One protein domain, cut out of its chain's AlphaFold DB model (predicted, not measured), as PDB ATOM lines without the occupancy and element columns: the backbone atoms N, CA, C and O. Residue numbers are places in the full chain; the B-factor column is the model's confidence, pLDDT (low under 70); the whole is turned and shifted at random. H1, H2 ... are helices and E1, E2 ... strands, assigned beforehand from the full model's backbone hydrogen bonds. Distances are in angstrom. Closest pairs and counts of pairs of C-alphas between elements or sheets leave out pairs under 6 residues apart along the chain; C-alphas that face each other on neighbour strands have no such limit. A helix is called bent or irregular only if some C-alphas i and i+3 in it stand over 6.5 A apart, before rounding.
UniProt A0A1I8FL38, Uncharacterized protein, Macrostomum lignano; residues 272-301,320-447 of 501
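What this domain is: This is residues 272 to 301 and 320 to 447 of the 501 residues of an uncharacterized protein of Macrostomum lignano (UniProt A0A1I8FL38). What shape is this? A very long helix, H3, makes the length of a rod; H4 folds back beside its later part, and H5 folds back again from H4's end. Beside H3's earlier part sits H1 with a small strand hairpin, E1 and E2, and H2 turns off near H3's start. What is it made of? The printed part has 158 residues, with named elements in the order H1 E1 E2 H2 H3 H4 H5; the sheet E1 - E2 is antiparallel, and the class is mostly helix. It is extended, with a radius of gyration of the C-alphas of 26.1 A and spans of 88 by 40 by 24 A.

How they stand to each other: How do the strands pair? E1, residues 280 to 282, and E2, residues 289 to 291, form an antiparallel hairpin; N 281 and O 290, 2.8 A apart, are within hydrogen-bond range. What touches H3, residues 333 to 389? H1, residues 272 to 279, only just touches it, with 3 pairs of C-alphas within 8 A, the closest Ala 278 and Arg 350 at 6.8 A, at a steep tilt of 46 degrees. H4, residues 394 to 423, touches it at a shallow tilt of 6 degrees, opposite ways, as a helical hairpin; the closest C-alphas are Tyr 363 and Met 415, 5.1 A. Where are the others? H2, residues 320 to 330, is close to H3 but not clearly touching; their closest C-alphas, Val 328 and Arg 336, are 7.0 A apart. H5, residues 428 to 446, makes a helical hairpin with H4 and touches its residues 414 to 421 alone; the closest C-alphas are Ala 421 and Gln 430, 6.9 A. Are the helix backbones complete? Every O i to N i+4 pair is within hydrogen-bond range in H1 and H2, 51 of 53 in H3, 21 of 26 in H4 and 14 of 15 in H5.

Where its parts are: How long are the helices? H3 measures 84.2 A, H4 44.5 A and H5 27.9 A from first to last C-alpha; H3 begins at C-alpha 333 (124.236, 85.542, 95.549), and H5 ends at C-alpha 446 (80.145, 105.875, 127.927). Are they straight? H3 has a kink of 27 degrees near residue 375, and H4 is only just irregular, with C-alphas 396 and 399 6.8 A apart.

The domain as a whole: Is anything missing? Residues 302 to 319 are not printed, with C-alphas 301 and 320 22.2 A apart across the cut; of the links printed whole, none is long. Where is confidence low? pLDDT is under 70 at residues 272 to 301, 320 to 337, 339 and 437 to 447.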
ATOM      1  N   SER A 272      88.903 100.464  94.653       55.19
ATOM      2  CA  SER A 272      89.304  99.455  93.672       55.19
ATOM      3  C   SER A 272      90.818  99.417  93.444       55.19
ATOM      4  O   SER A 272      91.393  98.336  93.398       55.19
ATOM      5  N   THR A 273      91.494 100.569  93.375       60.44
ATOM      6  CA  THR A 273      92.964 100.661  93.262       60.44
ATOM      7  C   THR A 273      93.645 100.124  94.521       60.44
ATOM      8  O   THR A 273      94.627  99.387  94.454       60.44
ATOM      9  N   GLN A 274      93.082 100.445  95.683       59.75
ATOM     10  CA  GLN A 274      93.576  99.999  96.981       59.75
ATOM     11  C   GLN A 274      93.391  98.489  97.193       59.75
ATOM     12  O   GLN A 274      94.313  97.801  97.637       59.75
ATOM     13  N   TRP A 275      92.231  97.953  96.816       59.91
ATOM     14  CA  TRP A 275      91.972  96.516  96.813       59.91
ATOM     15  C   TRP A 275      92.871  95.783  95.805       59.91
ATOM     16  O   TRP A 275      93.440  94.744  96.148       59.91
ATOM     17  N   PHE A 276      93.083  96.354  94.613       55.22
ATOM     18  CA  PHE A 276      93.964  95.804  93.579       55.22
ATOM     19  C   PHE A 276      95.406  95.681  94.083       55.22
ATOM     20  O   PHE A 276      95.998  94.612  93.985       55.22
ATOM     21  N   MET A 277      95.969  96.708  94.722       56.56
ATOM     22  CA  MET A 277      97.337  96.647  95.261       56.56
ATOM     23  C   MET A 277      97.501  95.658  96.432       56.56
ATOM     24  O   MET A 277      98.583  95.103  96.626       56.56
ATOM     25  N   ALA A 278      96.450  95.421  97.226       53.97
ATOM     26  CA  ALA A 278      96.484  94.476  98.349       53.97
ATOM     27  C   ALA A 278      96.391  93.008  97.904       53.97
ATOM     28  O   ALA A 278      97.025  92.121  98.506       53.97
ATOM     29  N   ASN A 279      95.579  92.780  96.868       56.22
ATOM     30  CA  ASN A 279      95.128  91.469  96.425       56.22
ATOM     31  C   ASN A 279      95.707  91.056  95.080       56.22
ATOM     32  O   ASN A 279      95.320  90.009  94.595       56.22
ATOM     33  N   THR A 280      96.648  91.788  94.487       59.66
ATOM     34  CA  THR A 280      97.297  91.347  93.247       59.66
ATOM     35  C   THR A 280      98.820  91.263  93.369       59.66
ATOM     36  O   THR A 280      99.438  91.874  94.243       59.66
ATOM     37  N   LYS A 281      99.441  90.422  92.539       56.09
ATOM     38  CA  LYS A 281     100.894  90.242  92.410       56.09
ATOM     39  C   LYS A 281     101.284  90.188  90.943       56.09
ATOM     40  O   LYS A 281     100.544  89.639  90.145       56.09
ATOM     41  N   GLU A 282     102.471  90.654  90.593       50.81
ATOM     42  CA  GLU A 282     102.974  90.535  89.222       50.81
ATOM     43  C   GLU A 282     103.675  89.191  88.989       50.81
ATOM     44  O   GLU A 282     104.410  88.686  89.846       50.81
ATOM     45  N   CYS A 283     103.463  88.612  87.808       49.28
ATOM     46  CA  CYS A 283     104.201  87.446  87.347       49.28
ATOM     47  C   CYS A 283     105.693  87.796  87.185       49.28
ATOM     48  O   CYS A 283     106.018  88.710  86.431       49.28
ATOM     49  N   PRO A 284     106.634  87.046  87.781       46.34
ATOM     50  CA  PRO A 284     108.063  87.351  87.681       46.34
ATOM     51  C   PRO A 284     108.664  87.150  86.278       46.34
ATOM     52  O   PRO A 284     109.825  87.492  86.080       46.34
ATOM     53  N   LYS A 285     107.914  86.570  85.325       44.09
ATOM     54  CA  LYS A 285     108.386  86.284  83.959       44.09
ATOM     55  C   LYS A 285     107.763  87.191  82.893       44.09
ATOM     56  O   LYS A 285     108.462  87.592  81.976       44.09
ATOM     57  N   CYS A 286     106.471  87.509  83.005       56.38
ATOM     58  CA  CYS A 286     105.752  88.337  82.024       56.38
ATOM     59  C   CYS A 286     105.140  89.617  82.612       56.38
ATOM     60  O   CYS A 286     104.476  90.347  81.891       56.38
ATOM     61  N   HIS A 287     105.327  89.876  83.911       51.00
ATOM     62  CA  HIS A 287     104.824  91.055  84.629       51.00
ATOM     63  C   HIS A 287     103.299  91.255  84.629       51.00
ATOM     64  O   HIS A 287     102.811  92.252  85.148       51.00
ATOM     65  N   ALA A 288     102.523  90.288  84.134       52.00
ATOM     66  CA  ALA A 288     101.068  90.327  84.208       52.00
ATOM     67  C   ALA A 288     100.572  90.285  85.665       52.00
ATOM     68  O   ALA A 288     101.101  89.526  86.486       52.00
ATOM     69  N   THR A 289      99.545  91.076  85.973       48.12
ATOM     70  CA  THR A 289      98.969  91.207  87.316       48.12
ATOM     71  C   THR A 289      98.020  90.046  87.635       48.12
ATOM     72  O   THR A 289      97.115  89.737  86.868       48.12
ATOM     73  N   ILE A 290      98.235  89.383  88.770       57.78
ATOM     74  CA  ILE A 290      97.595  88.134  89.203       57.78
ATOM     75  C   ILE A 290      96.840  88.393  90.503       57.78
ATOM     76  O   ILE A 290      97.455  88.743  91.508       57.78
ATOM     77  N   GLU A 291      95.528  88.180  90.502       56.84
ATOM     78  CA  GLU A 291      94.676  88.287  91.689       56.84
ATOM     79  C   GLU A 291      94.920  87.138  92.689       56.84
ATOM     80  O   GLU A 291      95.128  85.980  92.330       56.84
ATOM     81  N   LYS A 292      94.950  87.462  93.980       53.75
ATOM     82  CA  LYS A 292      95.220  86.567  95.103       53.75
ATOM     83  C   LYS A 292      93.890  86.080  95.665       53.75
ATOM     84  O   LYS A 292      93.490  86.435  96.771       53.75
ATOM     85  N   ASN A 293      93.227  85.233  94.902       39.62
ATOM     86  CA  ASN A 293      91.980  84.602  95.307       39.62
ATOM     87  C   ASN A 293      92.388  83.549  96.343       39.62
ATOM     88  O   ASN A 293      93.263  82.741  96.050       39.62
ATOM     89  N   GLY A 294      91.836  83.572  97.560       41.62
ATOM     90  CA  GLY A 294      92.250  82.747  98.716       41.62
ATOM     91  C   GLY A 294      92.147  81.219  98.564       41.62
ATOM     92  O   GLY A 294      92.080  80.512  99.563       41.62
ATOM     93  N   ARG A 295      92.130  80.691  97.340       34.56
ATOM     94  CA  ARG A 295      92.279  79.275  97.022       34.56
ATOM     95  C   ARG A 295      93.766  78.939  96.874       34.56
ATOM     96  O   ARG A 295      94.584  79.783  96.508       34.56
ATOM     97  N   LEU A 296      94.110  77.693  97.196       36.56
ATOM     98  CA  LEU A 296      95.425  77.098  96.953       36.56
ATOM     99  C   LEU A 296      95.954  77.505  95.566       36.56
ATOM    100  O   LEU A 296      95.213  77.490  94.586       36.56
ATOM    101  N   GLN A 297      97.239  77.857  95.495       42.66
ATOM    102  CA  GLN A 297      97.948  78.413  94.326       42.66
ATOM    103  C   GLN A 297      97.976  77.506  93.068       42.66
ATOM    104  O   GLN A 297      98.763  77.756  92.161       42.66
ATOM    105  N   SER A 298      97.167  76.446  92.989       38.03
ATOM    106  CA  SER A 298      97.259  75.402  91.964       38.03
ATOM    107  C   SER A 298      96.336  75.578  90.753       38.03
ATOM    108  O   SER A 298      96.504  74.848  89.778       38.03
ATOM    109  N   GLN A 299      95.395  76.527  90.748       35.47
ATOM    110  CA  GLN A 299      94.502  76.734  89.597       35.47
ATOM    111  C   GLN A 299      94.387  78.206  89.200       35.47
ATOM    112  O   GLN A 299      93.371  78.854  89.418       35.47
ATOM    113  N   MET A 300      95.436  78.731  88.570       36.97
ATOM    114  CA  MET A 300      95.379  79.993  87.831       36.97
ATOM    115  C   MET A 300      95.988  79.733  86.448       36.97
ATOM    116  O   MET A 300      97.208  79.678  86.298       36.97
ATOM    117  N   LYS A 301      95.149  79.481  85.437       39.66
ATOM    118  CA  LYS A 301      95.599  79.337  84.044       39.66
ATOM    119  C   LYS A 301      95.562  80.717  83.389       39.66
ATOM    120  O   LYS A 301      94.487  81.239  83.121       39.66
ATOM    121  N   MET A 320     107.512  71.803 102.272       45.66
ATOM    122  CA  MET A 320     107.580  73.102 101.600       45.66
ATOM    123  C   MET A 320     108.615  74.049 102.207       45.66
ATOM    124  O   MET A 320     109.174  74.878 101.484       45.66
ATOM    125  N   ALA A 321     108.896  73.947 103.507       49.88
ATOM    126  CA  ALA A 321     109.953  74.726 104.149       49.88
ATOM    127  C   ALA A 321     111.343  74.255 103.682       49.88
ATOM    128  O   ALA A 321     112.152  75.075 103.236       49.88
ATOM    129  N   ALA A 322     111.561  72.936 103.665       49.47
ATOM    130  CA  ALA A 322     112.804  72.306 103.226       49.47
ATOM    131  C   ALA A 322     113.076  72.519 101.724       49.47
ATOM    132  O   ALA A 322     114.189  72.879 101.332       49.47
ATOM    133  N   ALA A 323     112.055  72.393 100.870       50.12
ATOM    134  CA  ALA A 323     112.177  72.666  99.437       50.12
ATOM    135  C   ALA A 323     112.439  74.155  99.139       50.12
ATOM    136  O   ALA A 323     113.243  74.482  98.264       50.12
ATOM    137  N   ARG A 324     111.831  75.082  99.899       52.72
ATOM    138  CA  ARG A 324     112.127  76.525  99.798       52.72
ATOM    139  C   ARG A 324     113.554  76.843 100.231       52.72
ATOM    140  O   ARG A 324     114.202  77.644  99.563       52.72
ATOM    141  N   GLN A 325     114.051  76.220 101.298       53.94
ATOM    142  CA  GLN A 325     115.441  76.371 101.732       53.94
ATOM    143  C   GLN A 325     116.427  75.844 100.687       53.94
ATOM    144  O   GLN A 325     117.381  76.550 100.382       53.94
ATOM    145  N   ARG A 326     116.166  74.688 100.061       53.19
ATOM    146  CA  ARG A 326     117.011  74.149  98.976       53.19
ATOM    147  C   ARG A 326     117.028  75.047  97.735       53.19
ATOM    148  O   ARG A 326     118.094  75.330  97.205       53.19
ATOM    149  N   VAL A 327     115.878  75.571  97.303       56.75
ATOM    150  CA  VAL A 327     115.809  76.509  96.162       56.75
ATOM    151  C   VAL A 327     116.497  77.837  96.480       56.75
ATOM    152  O   VAL A 327     117.180  78.388  95.622       56.75
ATOM    153  N   VAL A 328     116.368  78.344  97.710       56.91
ATOM    154  CA  VAL A 328     117.142  79.508  98.153       56.91
ATOM    155  C   VAL A 328     118.630  79.163  98.129       56.91
ATOM    156  O   VAL A 328     119.380  79.913  97.527       56.91
ATOM    157  N   GLN A 329     119.062  78.015  98.658       54.97
ATOM    158  CA  GLN A 329     120.469  77.589  98.685       54.97
ATOM    159  C   GLN A 329     121.110  77.335  97.306       54.97
ATOM    160  O   GLN A 329     122.330  77.427  97.189       54.97
ATOM    161  N   LEU A 330     120.317  77.108  96.257       56.16
ATOM    162  CA  LEU A 330     120.794  76.941  94.875       56.16
ATOM    163  C   LEU A 330     120.807  78.250  94.061       56.16
ATOM    164  O   LEU A 330     121.335  78.289  92.953       56.16
ATOM    165  N   GLN A 331     120.241  79.340  94.588       57.59
ATOM    166  CA  GLN A 331     120.266  80.651  93.930       57.59
ATOM    167  C   GLN A 331     121.636  81.321  94.065       57.59
ATOM    168  O   GLN A 331     122.211  81.332  95.157       57.59
ATOM    169  N   SER A 332     122.117  81.935  92.977       60.09
ATOM    170  CA  SER A 332     123.322  82.771  92.989       60.09
ATOM    171  C   SER A 332     123.187  83.928  94.000       60.09
ATOM    172  O   SER A 332     122.077  84.434  94.218       60.09
ATOM    173  N   PRO A 333     124.286  84.426  94.594       62.84
ATOM    174  CA  PRO A 333     124.236  85.542  95.549       62.84
ATOM    175  C   PRO A 333     123.518  86.796  95.002       62.84
ATOM    176  O   PRO A 333     122.807  87.500  95.727       62.84
ATOM    177  N   SER A 334     123.622  87.042  93.691       65.56
ATOM    178  CA  SER A 334     122.948  88.141  92.986       65.56
ATOM    179  C   SER A 334     121.432  87.942  92.837       65.56
ATOM    180  O   SER A 334     120.664  88.903  92.911       65.56
ATOM    181  N   THR A 335     120.960  86.703  92.678       65.69
ATOM    182  CA  THR A 335     119.522  86.405  92.560       65.69
ATOM    183  C   THR A 335     118.823  86.378  93.920       65.69
ATOM    184  O   THR A 335     117.699  86.880  94.023       65.69
ATOM    185  N   ARG A 336     119.498  85.916  94.984       62.72
ATOM    186  CA  ARG A 336     118.985  86.010  96.367       62.72
ATOM    187  C   ARG A 336     118.800  87.450  96.823       62.72
ATOM    188  O   ARG A 336     117.723  87.800  97.298       62.72
ATOM    189  N   SER A 337     119.814  88.294  96.632       69.06
ATOM    190  CA  SER A 337     119.748  89.708  97.023       69.06
ATOM    191  C   SER A 337     118.647  90.459  96.266       69.06
ATOM    192  O   SER A 337     117.903  91.239  96.863       69.06
ATOM    193  N   ARG A 338     118.444  90.167  94.971       70.38
ATOM    194  CA  ARG A 338     117.316  90.704  94.191       70.38
ATOM    195  C   ARG A 338     115.962  90.224  94.722       70.38
ATOM    196  O   ARG A 338     115.063  91.045  94.900       70.38
ATOM    197  N   ALA A 339     115.802  88.930  95.000       69.81
ATOM    198  CA  ALA A 339     114.557  88.379  95.539       69.81
ATOM    199  C   ALA A 339     114.228  88.939  96.934       69.81
ATOM    200  O   ALA A 339     113.068  89.231  97.229       69.81
ATOM    201  N   GLU A 340     115.238  89.145  97.779       72.56
ATOM    202  CA  GLU A 340     115.066  89.742  99.099       72.56
ATOM    203  C   GLU A 340     114.683  91.223  99.019       72.56
ATOM    204  O   GLU A 340     113.761  91.650  99.715       72.56
ATOM    205  N   ARG A 341     115.292  91.997  98.109       71.94
ATOM    206  CA  ARG A 341     114.887  93.388  97.838       71.94
ATOM    207  C   ARG A 341     113.425  93.481  97.400       71.94
ATOM    208  O   ARG A 341     112.691  94.307  97.935       71.94
ATOM    209  N   VAL A 342     112.983  92.601  96.498       71.62
ATOM    210  CA  VAL A 342     111.580  92.547  96.048       71.62
ATOM    211  C   VAL A 342     110.641  92.201  97.207       71.62
ATOM    212  O   VAL A 342     109.617  92.859  97.380       71.62
ATOM    213  N   ARG A 343     110.993  91.225  98.057       72.31
ATOM    214  CA  ARG A 343     110.194  90.880  99.248       72.31
ATOM    215  C   ARG A 343     110.120  92.031 100.250       72.31
ATOM    216  O   ARG A 343     109.037  92.314 100.755       72.31
ATOM    217  N   ARG A 344     111.238  92.716 100.518       72.56
ATOM    218  CA  ARG A 344     111.274  93.898 101.396       72.56
ATOM    219  C   ARG A 344     110.402  95.021 100.836       72.56
ATOM    220  O   ARG A 344     109.593  95.577 101.569       72.56
ATOM    221  N   GLN A 345     110.487  95.298  99.536       70.38
ATOM    222  CA  GLN A 345     109.662  96.315  98.879       70.38
ATOM    223  C   GLN A 345     108.163  95.974  98.938       70.38
ATOM    224  O   GLN A 345     107.342  96.851  99.203       70.38
ATOM    225  N   GLN A 346     107.803  94.697  98.785       71.44
ATOM    226  CA  GLN A 346     106.427  94.219  98.955       71.44
ATOM    227  C   GLN A 346     105.940  94.309 100.408       71.44
ATOM    228  O   GLN A 346     104.785  94.643 100.655       71.44
ATOM    229  N   ALA A 347     106.793  94.014 101.388       71.38
ATOM    230  CA  ALA A 347     106.437  94.177 102.795       71.38
ATOM    231  C   ALA A 347     106.187  95.658 103.133       71.38
ATOM    232  O   ALA A 347     105.199  95.981 103.790       71.38
ATOM    233  N   LEU A 348     107.022  96.566 102.613       73.06
ATOM    234  CA  LEU A 348     106.851  98.011 102.779       73.06
ATOM    235  C   LEU A 348     105.547  98.520 102.156       73.06
ATOM    236  O   LEU A 348     104.840  99.297 102.797       73.06
ATOM    237  N   SER A 349     105.189  98.061 100.951       70.06
ATOM    238  CA  SER A 349     103.933  98.466 100.308       70.06
ATOM    239  C   SER A 349     102.705  97.973 101.079       70.06
ATOM    240  O   SER A 349     101.764  98.740 101.283       70.06
ATOM    241  N   ARG A 350     102.730  96.737 101.598       71.56
ATOM    242  CA  ARG A 350     101.655  96.188 102.446       71.56
ATOM    243  C   ARG A 350     101.525  96.942 103.767       71.56
ATOM    244  O   ARG A 350     100.410  97.276 104.155       71.56
ATOM    245  N   ASN A 351     102.644  97.250 104.423       72.50
ATOM    246  CA  ASN A 351     102.650  98.011 105.673       72.50
ATOM    247  C   ASN A 351     102.127  99.439 105.467       72.50
ATOM    248  O   ASN A 351     101.313  99.915 106.255       72.50
ATOM    249  N   TYR A 352     102.533 100.108 104.382       78.06
ATOM    250  CA  TYR A 352     102.009 101.425 104.013       78.06
ATOM    251  C   TYR A 352     100.492 101.395 103.783       78.06
ATOM    252  O   TYR A 352      99.770 102.257 104.289       78.06
ATOM    253  N   LEU A 353     100.007 100.386 103.054       78.25
ATOM    254  CA  LEU A 353      98.590 100.242 102.738       78.25
ATOM    255  C   LEU A 353      97.747  99.934 103.974       78.25
ATOM    256  O   LEU A 353      96.707 100.555 104.175       78.25
ATOM    257  N   SER A 354      98.214  99.008 104.814       76.31
ATOM    258  CA  SER A 354      97.565  98.660 106.078       76.31
ATOM    259  C   SER A 354      97.488  99.869 107.009       76.31
ATOM    260  O   SER A 354      96.417 100.146 107.547       76.31
ATOM    261  N   ARG A 355      98.574 100.651 107.117       81.81
ATOM    262  CA  ARG A 355      98.576 101.911 107.872       81.81
ATOM    263  C   ARG A 355      97.532 102.879 107.323       81.81
ATOM    264  O   ARG A 355      96.769 103.446 108.090       81.81
ATOM    265  N   TYR A 356      97.483 103.076 106.008       82.94
ATOM    266  CA  TYR A 356      96.512 103.988 105.406       82.94
ATOM    267  C   TYR A 356      95.060 103.542 105.633       82.94
ATOM    268  O   TYR A 356      94.263 104.368 106.066       82.94
ATOM    269  N   LEU A 357      94.736 102.258 105.423       81.50
ATOM    270  CA  LEU A 357      93.400 101.701 105.683       81.50
ATOM    271  C   LEU A 357      92.951 101.941 107.123       81.50
ATOM    272  O   LEU A 357      91.844 102.413 107.345       81.50
ATOM    273  N   HIS A 358      93.839 101.700 108.086       80.19
ATOM    274  CA  HIS A 358      93.539 101.904 109.498       80.19
ATOM    275  C   HIS A 358      93.077 103.341 109.802       80.19
ATOM    276  O   HIS A 358      91.994 103.545 110.349       80.19
ATOM    277  N   TYR A 359      93.851 104.358 109.398       82.19
ATOM    278  CA  TYR A 359      93.451 105.754 109.636       82.19
ATOM    279  C   TYR A 359      92.294 106.203 108.734       82.19
ATOM    280  O   TYR A 359      91.529 107.087 109.123       82.19
ATOM    281  N   TYR A 360      92.140 105.604 107.550       85.12
ATOM    282  CA  TYR A 360      91.000 105.850 106.670       85.12
ATOM    283  C   TYR A 360      89.688 105.393 107.307       85.12
ATOM    284  O   TYR A 360      88.740 106.176 107.356       85.12
ATOM    285  N   ASP A 361      89.643 104.187 107.869       78.38
ATOM    286  CA  ASP A 361      88.449 103.658 108.525       78.38
ATOM    287  C   ASP A 361      88.049 104.508 109.737       78.38
ATOM    288  O   ASP A 361      86.875 104.854 109.893       78.38
ATOM    289  N   LEU A 362      89.023 104.930 110.552       82.25
ATOM    290  CA  LEU A 362      88.794 105.841 111.681       82.25
ATOM    291  C   LEU A 362      88.238 107.193 111.212       82.25
ATOM    292  O   LEU A 362      87.213 107.661 111.718       82.25
ATOM    293  N   TYR A 363      88.873 107.798 110.205       84.94
ATOM    294  CA  TYR A 363      88.427 109.055 109.607       84.94
ATOM    295  C   TYR A 363      86.993 108.942 109.068       84.94
ATOM    296  O   TYR A 363      86.138 109.774 109.381       84.94
ATOM    297  N   MET A 364      86.706 107.891 108.298       81.12
ATOM    298  CA  MET A 364      85.396 107.671 107.688       81.12
ATOM    299  C   MET A 364      84.313 107.369 108.720       81.12
ATOM    300  O   MET A 364      83.179 107.818 108.560       81.12
ATOM    301  N   ASN A 365      84.643 106.659 109.799       78.38
ATOM    302  CA  ASN A 365      83.714 106.406 110.894       78.38
ATOM    303  C   ASN A 365      83.277 107.713 111.576       78.38
ATOM    304  O   ASN A 365      82.082 107.956 111.764       78.38
ATOM    305  N   HIS A 366      84.225 108.606 111.878       81.12
ATOM    306  CA  HIS A 366      83.899 109.911 112.453       81.12
ATOM    307  C   HIS A 366      83.172 110.828 111.467       81.12
ATOM    308  O   HIS A 366      82.264 111.552 111.878       81.12
ATOM    309  N   LEU A 367      83.499 110.754 110.175       82.56
ATOM    310  CA  LEU A 367      82.788 111.495 109.136       82.56
ATOM    311  C   LEU A 367      81.314 111.067 109.040       82.56
ATOM    312  O   LEU A 367      80.434 111.924 109.062       82.56
ATOM    313  N   LYS A 368      81.038 109.756 109.012       78.00
ATOM    314  CA  LYS A 368      79.668 109.208 109.043       78.00
ATOM    315  C   LYS A 368      78.944 109.571 110.340       78.00
ATOM    316  O   LYS A 368      77.789 109.980 110.331       78.00
ATOM    317  N   SER A 369      79.640 109.488 111.472       80.19
ATOM    318  CA  SER A 369      79.093 109.873 112.776       80.19
ATOM    319  C   SER A 369      78.686 111.353 112.827       80.19
ATOM    320  O   SER A 369      77.703 111.694 113.482       80.19
ATOM    321  N   LEU A 370      79.414 112.234 112.136       81.69
ATOM    322  CA  LEU A 370      79.083 113.656 112.020       81.69
ATOM    323  C   LEU A 370      77.833 113.896 111.152       81.69
ATOM    324  O   LEU A 370      77.104 114.862 111.369       81.69
ATOM    325  N   GLU A 371      77.572 113.026 110.176       80.56
ATOM    326  CA  GLU A 371      76.355 113.070 109.360       80.56
ATOM    327  C   GLU A 371      75.116 112.690 110.181       80.56
ATOM    328  O   GLU A 371      74.101 113.385 110.125       80.56
ATOM    329  N   PHE A 372      75.212 111.656 111.022       78.44
ATOM    330  CA  PHE A 372      74.127 111.300 111.945       78.44
ATOM    331  C   PHE A 372      73.863 112.383 112.995       78.44
ATOM    332  O   PHE A 372      72.715 112.624 113.358       78.44
ATOM    333  N   GLU A 373      74.899 113.088 113.450       81.81
ATOM    334  CA  GLU A 373      74.727 114.237 114.347       81.81
ATOM    335  C   GLU A 373      73.964 115.390 113.717       81.81
ATOM    336  O   GLU A 373      73.258 116.094 114.429       81.81
ATOM    337  N   ALA A 374      74.075 115.593 112.403       80.38
ATOM    338  CA  ALA A 374      73.286 116.619 111.732       80.38
ATOM    339  C   ALA A 374      71.781 116.331 111.857       80.38
ATOM    340  O   ALA A 374      71.008 117.262 112.056       80.38
ATOM    341  N   ARG A 375      71.382 115.052 111.832       84.38
ATOM    342  CA  ARG A 375      69.995 114.632 112.092       84.38
ATOM    343  C   ARG A 375      69.622 114.799 113.566       84.38
ATOM    344  O   ARG A 375      68.547 115.289 113.873       84.38
ATOM    345  N   LEU A 376      70.541 114.472 114.480       84.62
ATOM    346  CA  LEU A 376      70.335 114.689 115.917       84.62
ATOM    347  C   LEU A 376      70.096 116.170 116.249       84.62
ATOM    348  O   LEU A 376      69.296 116.468 117.128       84.62
ATOM    349  N   GLN A 377      70.761 117.098 115.551       85.94
ATOM    350  CA  GLN A 377      70.531 118.535 115.727       85.94
ATOM    351  C   GLN A 377      69.075 118.931 115.440       85.94
ATOM    352  O   GLN A 377      68.536 119.774 116.150       85.94
ATOM    353  N   GLU A 378      68.443 118.315 114.440       88.06
ATOM    354  CA  GLU A 378      67.038 118.551 114.094       88.06
ATOM    355  C   GLU A 378      66.100 117.978 115.162       88.06
ATOM    356  O   GLU A 378      65.246 118.692 115.675       88.06
ATOM    357  N   THR A 379      66.333 116.735 115.597       88.62
ATOM    358  CA  THR A 379      65.549 116.116 116.680       88.62
ATOM    359  C   THR A 379      65.651 116.897 117.989       88.62
ATOM    360  O   THR A 379      64.653 117.077 118.683       88.62
ATOM    361  N   VAL A 380      66.850 117.381 118.332       90.38
ATOM    362  CA  VAL A 380      67.050 118.207 119.526       90.38
ATOM    363  C   VAL A 380      66.310 119.528 119.393       90.38
ATOM    364  O   VAL A 380      65.691 119.930 120.366       90.38
ATOM    365  N   HIS A 381      66.287 120.162 118.218       89.19
ATOM    366  CA  HIS A 381      65.494 121.378 118.020       89.19
ATOM    367  C   HIS A 381      64.005 121.140 118.297       89.19
ATOM    368  O   HIS A 381      63.416 121.869 119.085       89.19
ATOM    369  N   SER A 382      63.412 120.076 117.745       91.25
ATOM    370  CA  SER A 382      62.006 119.744 118.017       91.25
ATOM    371  C   SER A 382      61.748 119.489 119.504       91.25
ATOM    372  O   SER A 382      60.761 119.969 120.051       91.25
ATOM    373  N   LYS A 383      62.663 118.797 120.197       91.06
ATOM    374  CA  LYS A 383      62.554 118.583 121.649       91.06
ATOM    375  C   LYS A 383      62.720 119.868 122.453       91.06
ATOM    376  O   LYS A 383      62.078 120.023 123.485       91.06
ATOM    377  N   MET A 384      63.557 120.791 121.984       91.19
ATOM    378  CA  MET A 384      63.684 122.113 122.587       91.19
ATOM    379  C   MET A 384      62.378 122.909 122.474       91.19
ATOM    380  O   MET A 384      62.027 123.610 123.420       91.19
ATOM    381  N   ASP A 385      61.659 122.783 121.356       91.19
ATOM    382  CA  ASP A 385      60.371 123.449 121.138       91.19
ATOM    383  C   ASP A 385      59.256 122.819 121.996       91.19
ATOM    384  O   ASP A 385      58.502 123.536 122.650       91.19
ATOM    385  N   GLU A 386      59.195 121.483 122.083       92.12
ATOM    386  CA  GLU A 386      58.257 120.768 122.968       92.12
ATOM    387  C   GLU A 386      58.449 121.160 124.443       92.12
ATOM    388  O   GLU A 386      57.491 121.440 125.159       92.12
ATOM    389  N   MET A 387      59.695 121.226 124.910       90.62
ATOM    390  CA  MET A 387      60.002 121.623 126.287       90.62
ATOM    391  C   MET A 387      59.634 123.080 126.579       90.62
ATOM    392  O   MET A 387      59.165 123.379 127.676       90.62
ATOM    393  N   GLN A 388      59.803 123.973 125.600       91.25
ATOM    394  CA  GLN A 388      59.340 125.358 125.717       91.25
ATOM    395  C   GLN A 388      57.814 125.439 125.787       91.25
ATOM    396  O   GLN A 388      57.277 126.202 126.586       91.25
ATOM    397  N   TYR A 389      57.105 124.604 125.022       91.19
ATOM    398  CA  TYR A 389      55.648 124.497 125.106       91.19
ATOM    399  C   TYR A 389      55.172 124.031 126.495       91.19
ATOM    400  O   TYR A 389      54.153 124.504 126.990       91.19
ATOM    401  N   HIS A 390      55.939 123.165 127.164       91.56
ATOM    402  CA  HIS A 390      55.667 122.723 128.537       91.56
ATOM    403  C   HIS A 390      56.059 123.739 129.631       91.56
ATOM    404  O   HIS A 390      55.960 123.418 130.814       91.56
ATOM    405  N   GLY A 391      56.462 124.959 129.260       89.44
ATOM    406  CA  GLY A 391      56.695 126.065 130.195       89.44
ATOM    407  C   GLY A 391      58.153 126.290 130.600       89.44
ATOM    408  O   GLY A 391      58.402 127.136 131.456       89.44
ATOM    409  N   LEU A 392      59.118 125.582 129.996       90.31
ATOM    410  CA  LEU A 392      60.544 125.847 130.223       90.31
ATOM    411  C   LEU A 392      61.018 127.065 129.423       90.31
ATOM    412  O   LEU A 392      60.662 127.253 128.258       90.31
ATOM    413  N   SER A 393      61.877 127.880 130.029       89.56
ATOM    414  CA  SER A 393      62.441 129.057 129.369       89.56
ATOM    415  C   SER A 393      63.458 128.662 128.297       89.56
ATOM    416  O   SER A 393      64.218 127.701 128.437       89.56
ATOM    417  N   TRP A 394      63.557 129.461 127.230       87.38
ATOM    418  CA  TRP A 394      64.548 129.264 126.164       87.38
ATOM    419  C   TRP A 394      65.985 129.127 126.699       87.38
ATOM    420  O   TRP A 394      66.775 128.337 126.172       87.38
ATOM    421  N   ILE A 395      66.329 129.860 127.768       87.25
ATOM    422  CA  ILE A 395      67.669 129.822 128.369       87.25
ATOM    423  C   ILE A 395      67.969 128.465 129.022       87.25
ATOM    424  O   ILE A 395      69.089 127.969 128.917       87.25
ATOM    425  N   GLU A 396      66.956 127.839 129.622       85.94
ATOM    426  CA  GLU A 396      67.051 126.544 130.305       85.94
ATOM    427  C   GLU A 396      67.155 125.394 129.314       85.94
ATOM    428  O   GLU A 396      67.665 124.335 129.643       85.94
ATOM    429  N   VAL A 397      66.699 125.600 128.083       89.88
ATOM    430  CA  VAL A 397      66.683 124.590 127.025       89.88
ATOM    431  C   VAL A 397      67.914 124.702 126.106       89.88
ATOM    432  O   VAL A 397      68.329 123.735 125.457       89.88
ATOM    433  N   LYS A 398      68.573 125.868 126.098       89.88
ATOM    434  CA  LYS A 398      69.768 126.182 125.296       89.88
ATOM    435  C   LYS A 398      70.918 125.181 125.476       89.88
ATOM    436  O   LYS A 398      71.625 124.903 124.502       89.88
ATOM    437  N   PHE A 399      71.101 124.617 126.676       91.06
ATOM    438  CA  PHE A 399      72.211 123.692 126.949       91.06
ATOM    439  C   PHE A 399      72.182 122.449 126.051       91.06
ATOM    440  O   PHE A 399      73.246 121.942 125.709       91.06
ATOM    441  N   LEU A 400      71.005 121.979 125.614       89.25
ATOM    442  CA  LEU A 400      70.901 120.813 124.730       89.25
ATOM    443  C   LEU A 400      71.548 121.078 123.371       89.25
ATOM    444  O   LEU A 400      72.341 120.274 122.874       89.25
ATOM    445  N   ARG A 401      71.254 122.239 122.781       88.38
ATOM    446  CA  ARG A 401      71.883 122.672 121.531       88.38
ATOM    447  C   ARG A 401      73.392 122.799 121.703       88.38
ATOM    448  O   ARG A 401      74.147 122.352 120.837       88.38
ATOM    449  N   ASP A 402      73.821 123.410 122.802       87.06
ATOM    450  CA  ASP A 402      75.234 123.661 123.068       87.06
ATOM    451  C   ASP A 402      75.986 122.335 123.313       87.06
ATOM    452  O   ASP A 402      77.067 122.132 122.755       87.06
ATOM    453  N   ALA A 403      75.374 121.362 123.995       88.12
ATOM    454  CA  ALA A 403      75.905 120.010 124.174       88.12
ATOM    455  C   ALA A 403      76.096 119.278 122.833       88.12
ATOM    456  O   ALA A 403      77.173 118.738 122.562       88.12
ATOM    457  N   VAL A 404      75.100 119.314 121.936       88.19
ATOM    458  CA  VAL A 404      75.237 118.729 120.588       88.19
ATOM    459  C   VAL A 404      76.288 119.477 119.761       88.19
ATOM    460  O   VAL A 404      77.016 118.865 118.971       88.19
ATOM    461  N   ALA A 405      76.416 120.795 119.934       83.94
ATOM    462  CA  ALA A 405      77.444 121.584 119.264       83.94
ATOM    463  C   ALA A 405      78.862 121.196 119.721       83.94
ATOM    464  O   ALA A 405      79.744 121.046 118.864       83.94
ATOM    465  N   VAL A 406      79.067 120.976 121.024       84.44
ATOM    466  CA  VAL A 406      80.323 120.463 121.595       84.44
ATOM    467  C   VAL A 406      80.613 119.063 121.066       84.44
ATOM    468  O   VAL A 406      81.707 118.830 120.554       84.44
ATOM    469  N   LEU A 407      79.628 118.164 121.072       85.25
ATOM    470  CA  LEU A 407      79.774 116.806 120.545       85.25
ATOM    471  C   LEU A 407      80.229 116.811 119.070       85.25
ATOM    472  O   LEU A 407      81.239 116.191 118.720       85.25
ATOM    473  N   CYS A 408      79.563 117.610 118.231       82.81
ATOM    474  CA  CYS A 408      79.950 117.818 116.835       82.81
ATOM    475  C   CYS A 408      81.379 118.361 116.694       82.81
ATOM    476  O   CYS A 408      82.080 118.065 115.722       82.81
ATOM    477  N   ASN A 409      81.800 119.241 117.604       81.38
ATOM    478  CA  ASN A 409      83.146 119.799 117.593       81.38
ATOM    479  C   ASN A 409      84.186 118.732 117.959       81.38
ATOM    480  O   ASN A 409      85.166 118.578 117.232       81.38
ATOM    481  N   CYS A 410      83.932 117.933 118.996       82.50
ATOM    482  CA  CYS A 410      84.791 116.823 119.401       82.50
ATOM    483  C   CYS A 410      84.979 115.807 118.267       82.50
ATOM    484  O   CYS A 410      86.113 115.446 117.956       82.50
ATOM    485  N   ARG A 411      83.903 115.405 117.568       82.06
ATOM    486  CA  ARG A 411      84.011 114.473 116.427       82.06
ATOM    487  C   ARG A 411      84.844 115.031 115.278       82.06
ATOM    488  O   ARG A 411      85.609 114.290 114.668       82.06
ATOM    489  N   ARG A 412      84.740 116.334 114.997       80.94
ATOM    490  CA  ARG A 412      85.591 116.995 113.995       80.94
ATOM    491  C   ARG A 412      87.052 116.982 114.412       80.94
ATOM    492  O   ARG A 412      87.890 116.603 113.604       80.94
ATOM    493  N   VAL A 413      87.349 117.375 115.650       82.00
ATOM    494  CA  VAL A 413      88.721 117.379 116.170       82.00
ATOM    495  C   VAL A 413      89.320 115.976 116.079       82.00
ATOM    496  O   VAL A 413      90.373 115.837 115.467       82.00
ATOM    497  N   LEU A 414      88.609 114.946 116.550       81.69
ATOM    498  CA  LEU A 414      89.042 113.545 116.452       81.69
ATOM    499  C   LEU A 414      89.288 113.106 115.003       81.69
ATOM    500  O   LEU A 414      90.299 112.496 114.686       81.69
ATOM    501  N   MET A 415      88.404 113.467 114.075       84.06
ATOM    502  CA  MET A 415      88.615 113.164 112.658       84.06
ATOM    503  C   MET A 415      89.945 113.746 112.137       84.06
ATOM    504  O   MET A 415      90.635 113.098 111.351       84.06
ATOM    505  N   TYR A 416      90.333 114.947 112.579       80.75
ATOM    506  CA  TYR A 416      91.595 115.576 112.175       80.75
ATOM    507  C   TYR A 416      92.814 115.047 112.926       80.75
ATOM    508  O   TYR A 416      93.898 115.029 112.338       80.75
ATOM    509  N   THR A 417      92.667 114.593 114.174       83.50
ATOM    510  CA  THR A 417      93.778 113.978 114.914       83.50
ATOM    511  C   THR A 417      94.272 112.715 114.213       83.50
ATOM    512  O   THR A 417      95.481 112.531 114.114       83.50
ATOM    513  N   TYR A 418      93.392 111.910 113.605       82.94
ATOM    514  CA  TYR A 418      93.815 110.742 112.812       82.94
ATOM    515  C   TYR A 418      94.580 111.111 111.544       82.94
ATOM    516  O   TYR A 418      95.578 110.473 111.212       82.94
ATOM    517  N   VAL A 419      94.155 112.172 110.854       85.88
ATOM    518  CA  VAL A 419      94.887 112.677 109.685       85.88
ATOM    519  C   VAL A 419      96.276 113.161 110.097       85.88
ATOM    520  O   VAL A 419      97.258 112.890 109.411       85.88
ATOM    521  N   PHE A 420      96.368 113.845 111.235       84.38
ATOM    522  CA  PHE A 420      97.641 114.279 111.797       84.38
ATOM    523  C   PHE A 420      98.541 113.089 112.172       84.38
ATOM    524  O   PHE A 420      99.698 113.054 111.757       84.38
ATOM    525  N   ALA A 421      98.004 112.081 112.866       84.69
ATOM    526  CA  ALA A 421      98.737 110.871 113.251       84.69
ATOM    527  C   ALA A 421      99.274 110.085 112.042       84.69
ATOM    528  O   ALA A 421     100.388 109.558 112.079       84.69
ATOM    529  N   TYR A 422      98.533 110.052 110.930       84.50
ATOM    530  CA  TYR A 422      98.986 109.387 109.709       84.50
ATOM    531  C   TYR A 422     100.286 109.989 109.149       84.50
ATOM    532  O   TYR A 422     101.179 109.249 108.734       84.50
ATOM    533  N   TYR A 423     100.410 111.319 109.152       84.88
ATOM    534  CA  TYR A 423     101.600 112.018 108.653       84.88
ATOM    535  C   TYR A 423     102.704 112.176 109.701       84.88
ATOM    536  O   TYR A 423     103.808 112.616 109.365       84.88
ATOM    537  N   LEU A 424     102.437 111.809 110.956       83.81
ATOM    538  CA  LEU A 424     103.428 111.862 112.016       83.81
ATOM    539  C   LEU A 424     104.482 110.760 111.823       83.81
ATOM    540  O   LEU A 424     104.189 109.621 111.432       83.81
ATOM    541  N   LYS A 425     105.742 111.124 112.076       82.06
ATOM    542  CA  LYS A 425     106.847 110.165 112.079       82.06
ATOM    543  C   LYS A 425     106.753 109.282 113.335       82.06
ATOM    544  O   LYS A 425     106.497 109.824 114.414       82.06
ATOM    545  N   PRO A 426     107.034 107.968 113.210       78.56
ATOM    546  CA  PRO A 426     107.039 107.043 114.340       78.56
ATOM    547  C   PRO A 426     107.975 107.549 115.433       78.56
ATOM    548  O   PRO A 426     109.181 107.670 115.236       78.56
ATOM    549  N   SER A 427     107.386 107.884 116.576       83.50
ATOM    550  CA  SER A 427     108.063 108.407 117.764       83.50
ATOM    551  C   SER A 427     107.293 107.987 119.017       83.50
ATOM    552  O   SER A 427     106.130 107.591 118.936       83.50
ATOM    553  N   ASN A 428     107.913 108.093 120.195       81.44
ATOM    554  CA  ASN A 428     107.224 107.810 121.461       81.44
ATOM    555  C   ASN A 428     106.010 108.733 121.666       81.44
ATOM    556  O   ASN A 428     104.973 108.293 122.151       81.44
ATOM    557  N   GLN A 429     106.108 109.981 121.195       75.56
ATOM    558  CA  GLN A 429     105.017 110.958 121.231       75.56
ATOM    559  C   GLN A 429     103.829 110.546 120.355       75.56
ATOM    560  O   GLN A 429     102.686 110.797 120.722       75.56
ATOM    561  N   GLN A 430     104.072 109.856 119.235       78.25
ATOM    562  CA  GLN A 430     102.992 109.312 118.412       78.25
ATOM    563  C   GLN A 430     102.197 108.237 119.163       78.25
ATOM    564  O   GLN A 430     100.973 108.272 119.139       78.25
ATOM    565  N   LYS A 431     102.875 107.317 119.861       75.00
ATOM    566  CA  LYS A 431     102.202 106.249 120.621       75.00
ATOM    567  C   LYS A 431     101.336 106.824 121.739       75.00
ATOM    568  O   LYS A 431     100.185 106.437 121.883       75.00
ATOM    569  N   ILE A 432     101.870 107.800 122.476       78.00
ATOM    570  CA  ILE A 432     101.127 108.518 123.520       78.00
ATOM    571  C   ILE A 432      99.903 109.218 122.913       78.00
ATOM    572  O   ILE A 432      98.798 109.105 123.438       78.00
ATOM    573  N   PHE A 433     100.074 109.893 121.775       79.56
ATOM    574  CA  PHE A 433      98.983 110.566 121.071       79.56
ATOM    575  C   PHE A 433      97.884 109.602 120.599       79.56
ATOM    576  O   PHE A 433      96.700 109.931 120.692       79.56
ATOM    577  N   GLU A 434      98.255 108.418 120.113       71.44
ATOM    578  CA  GLU A 434      97.319 107.364 119.704       71.44
ATOM    579  C   GLU A 434      96.525 106.840 120.903       71.44
ATOM    580  O   GLU A 434      95.298 106.825 120.850       71.44
ATOM    581  N   THR A 435      97.190 106.545 122.024       72.38
ATOM    582  CA  THR A 435      96.525 106.109 123.262       72.38
ATOM    583  C   THR A 435      95.559 107.166 123.805       72.38
ATOM    584  O   THR A 435      94.432 106.847 124.183       72.38
ATOM    585  N   ILE A 436      95.958 108.442 123.805       72.38
ATOM    586  CA  ILE A 436      95.089 109.549 124.238       72.38
ATOM    587  C   ILE A 436      93.885 109.692 123.296       72.38
ATOM    588  O   ILE A 436      92.757 109.897 123.750       72.38
ATOM    589  N   SER A 437      94.104 109.556 121.985       69.94
ATOM    590  CA  SER A 437      93.036 109.637 120.983       69.94
ATOM    591  C   SER A 437      92.033 108.487 121.124       69.94
ATOM    592  O   SER A 437      90.829 108.719 121.024       69.94
ATOM    593  N   GLU A 438      92.494 107.269 121.422       67.00
ATOM    594  CA  GLU A 438      91.638 106.104 121.684       67.00
ATOM    595  C   GLU A 438      90.824 106.249 122.979       67.00
ATOM    596  O   GLU A 438      89.623 105.956 123.000       67.00
ATOM    597  N   PHE A 439      91.431 106.772 124.048       65.88
ATOM    598  CA  PHE A 439      90.741 107.027 125.317       65.88
ATOM    599  C   PHE A 439      89.629 108.082 125.181       65.88
ATOM    600  O   PHE A 439      88.531 107.914 125.719       65.88
ATOM    601  N   ALA A 440      89.850 109.131 124.385       61.09
ATOM    602  CA  ALA A 440      88.827 110.140 124.105       61.09
ATOM    603  C   ALA A 440      87.571 109.551 123.420       61.09
ATOM    604  O   ALA A 440      86.458 110.046 123.618       61.09
ATOM    605  N   ILE A 441      87.710 108.462 122.651       58.72
ATOM    606  CA  ILE A 441      86.576 107.760 122.028       58.72
ATOM    607  C   ILE A 441      85.781 106.948 123.056       58.72
ATOM    608  O   ILE A 441      84.548 106.919 122.984       58.72
ATOM    609  N   SER A 442      86.459 106.266 123.989       55.50
ATOM    610  CA  SER A 442      85.799 105.397 124.975       55.50
ATOM    611  C   SER A 442      84.907 106.207 125.921       55.50
ATOM    612  O   SER A 442      83.749 105.843 126.144       55.50
ATOM    613  N   HIS A 443      85.376 107.378 126.356       56.25
ATOM    614  CA  HIS A 443      84.595 108.299 127.185       56.25
ATOM    615  C   HIS A 443      83.426 108.937 126.417       56.25
ATOM    616  O   HIS A 443      82.332 109.075 126.962       56.25
ATOM    617  N   GLY A 444      83.591 109.212 125.117       48.69
ATOM    618  CA  GLY A 444      82.493 109.666 124.250       48.69
ATOM    619  C   GLY A 444      81.421 108.600 123.955       48.69
ATOM    620  O   GLY A 444      80.332 108.930 123.479       48.69
ATOM    621  N   ARG A 445      81.700 107.312 124.209       45.81
ATOM    622  CA  ARG A 445      80.718 106.215 124.125       45.81
ATOM    623  C   ARG A 445      80.016 105.951 125.458       45.81
ATOM    624  O   ARG A 445      78.833 105.636 125.434       45.81
ATOM    625  N   SER A 446      80.701 106.126 126.588       35.88
ATOM    626  CA  SER A 446      80.145 105.875 127.927       35.88
ATOM    627  C   SER A 446      78.961 106.796 128.275       35.88
ATOM    628  O   SER A 446      77.995 106.346 128.886       35.88
ATOM    629  N   GLN A 447      78.929 108.029 127.759       40.66
ATOM    630  CA  GLN A 447      77.792 108.943 127.964       40.66
ATOM    631  C   GLN A 447      76.513 108.573 127.181       40.66
ATOM    632  O   GLN A 447      75.474 109.187 127.394       40.66
TER     633      GLN A 447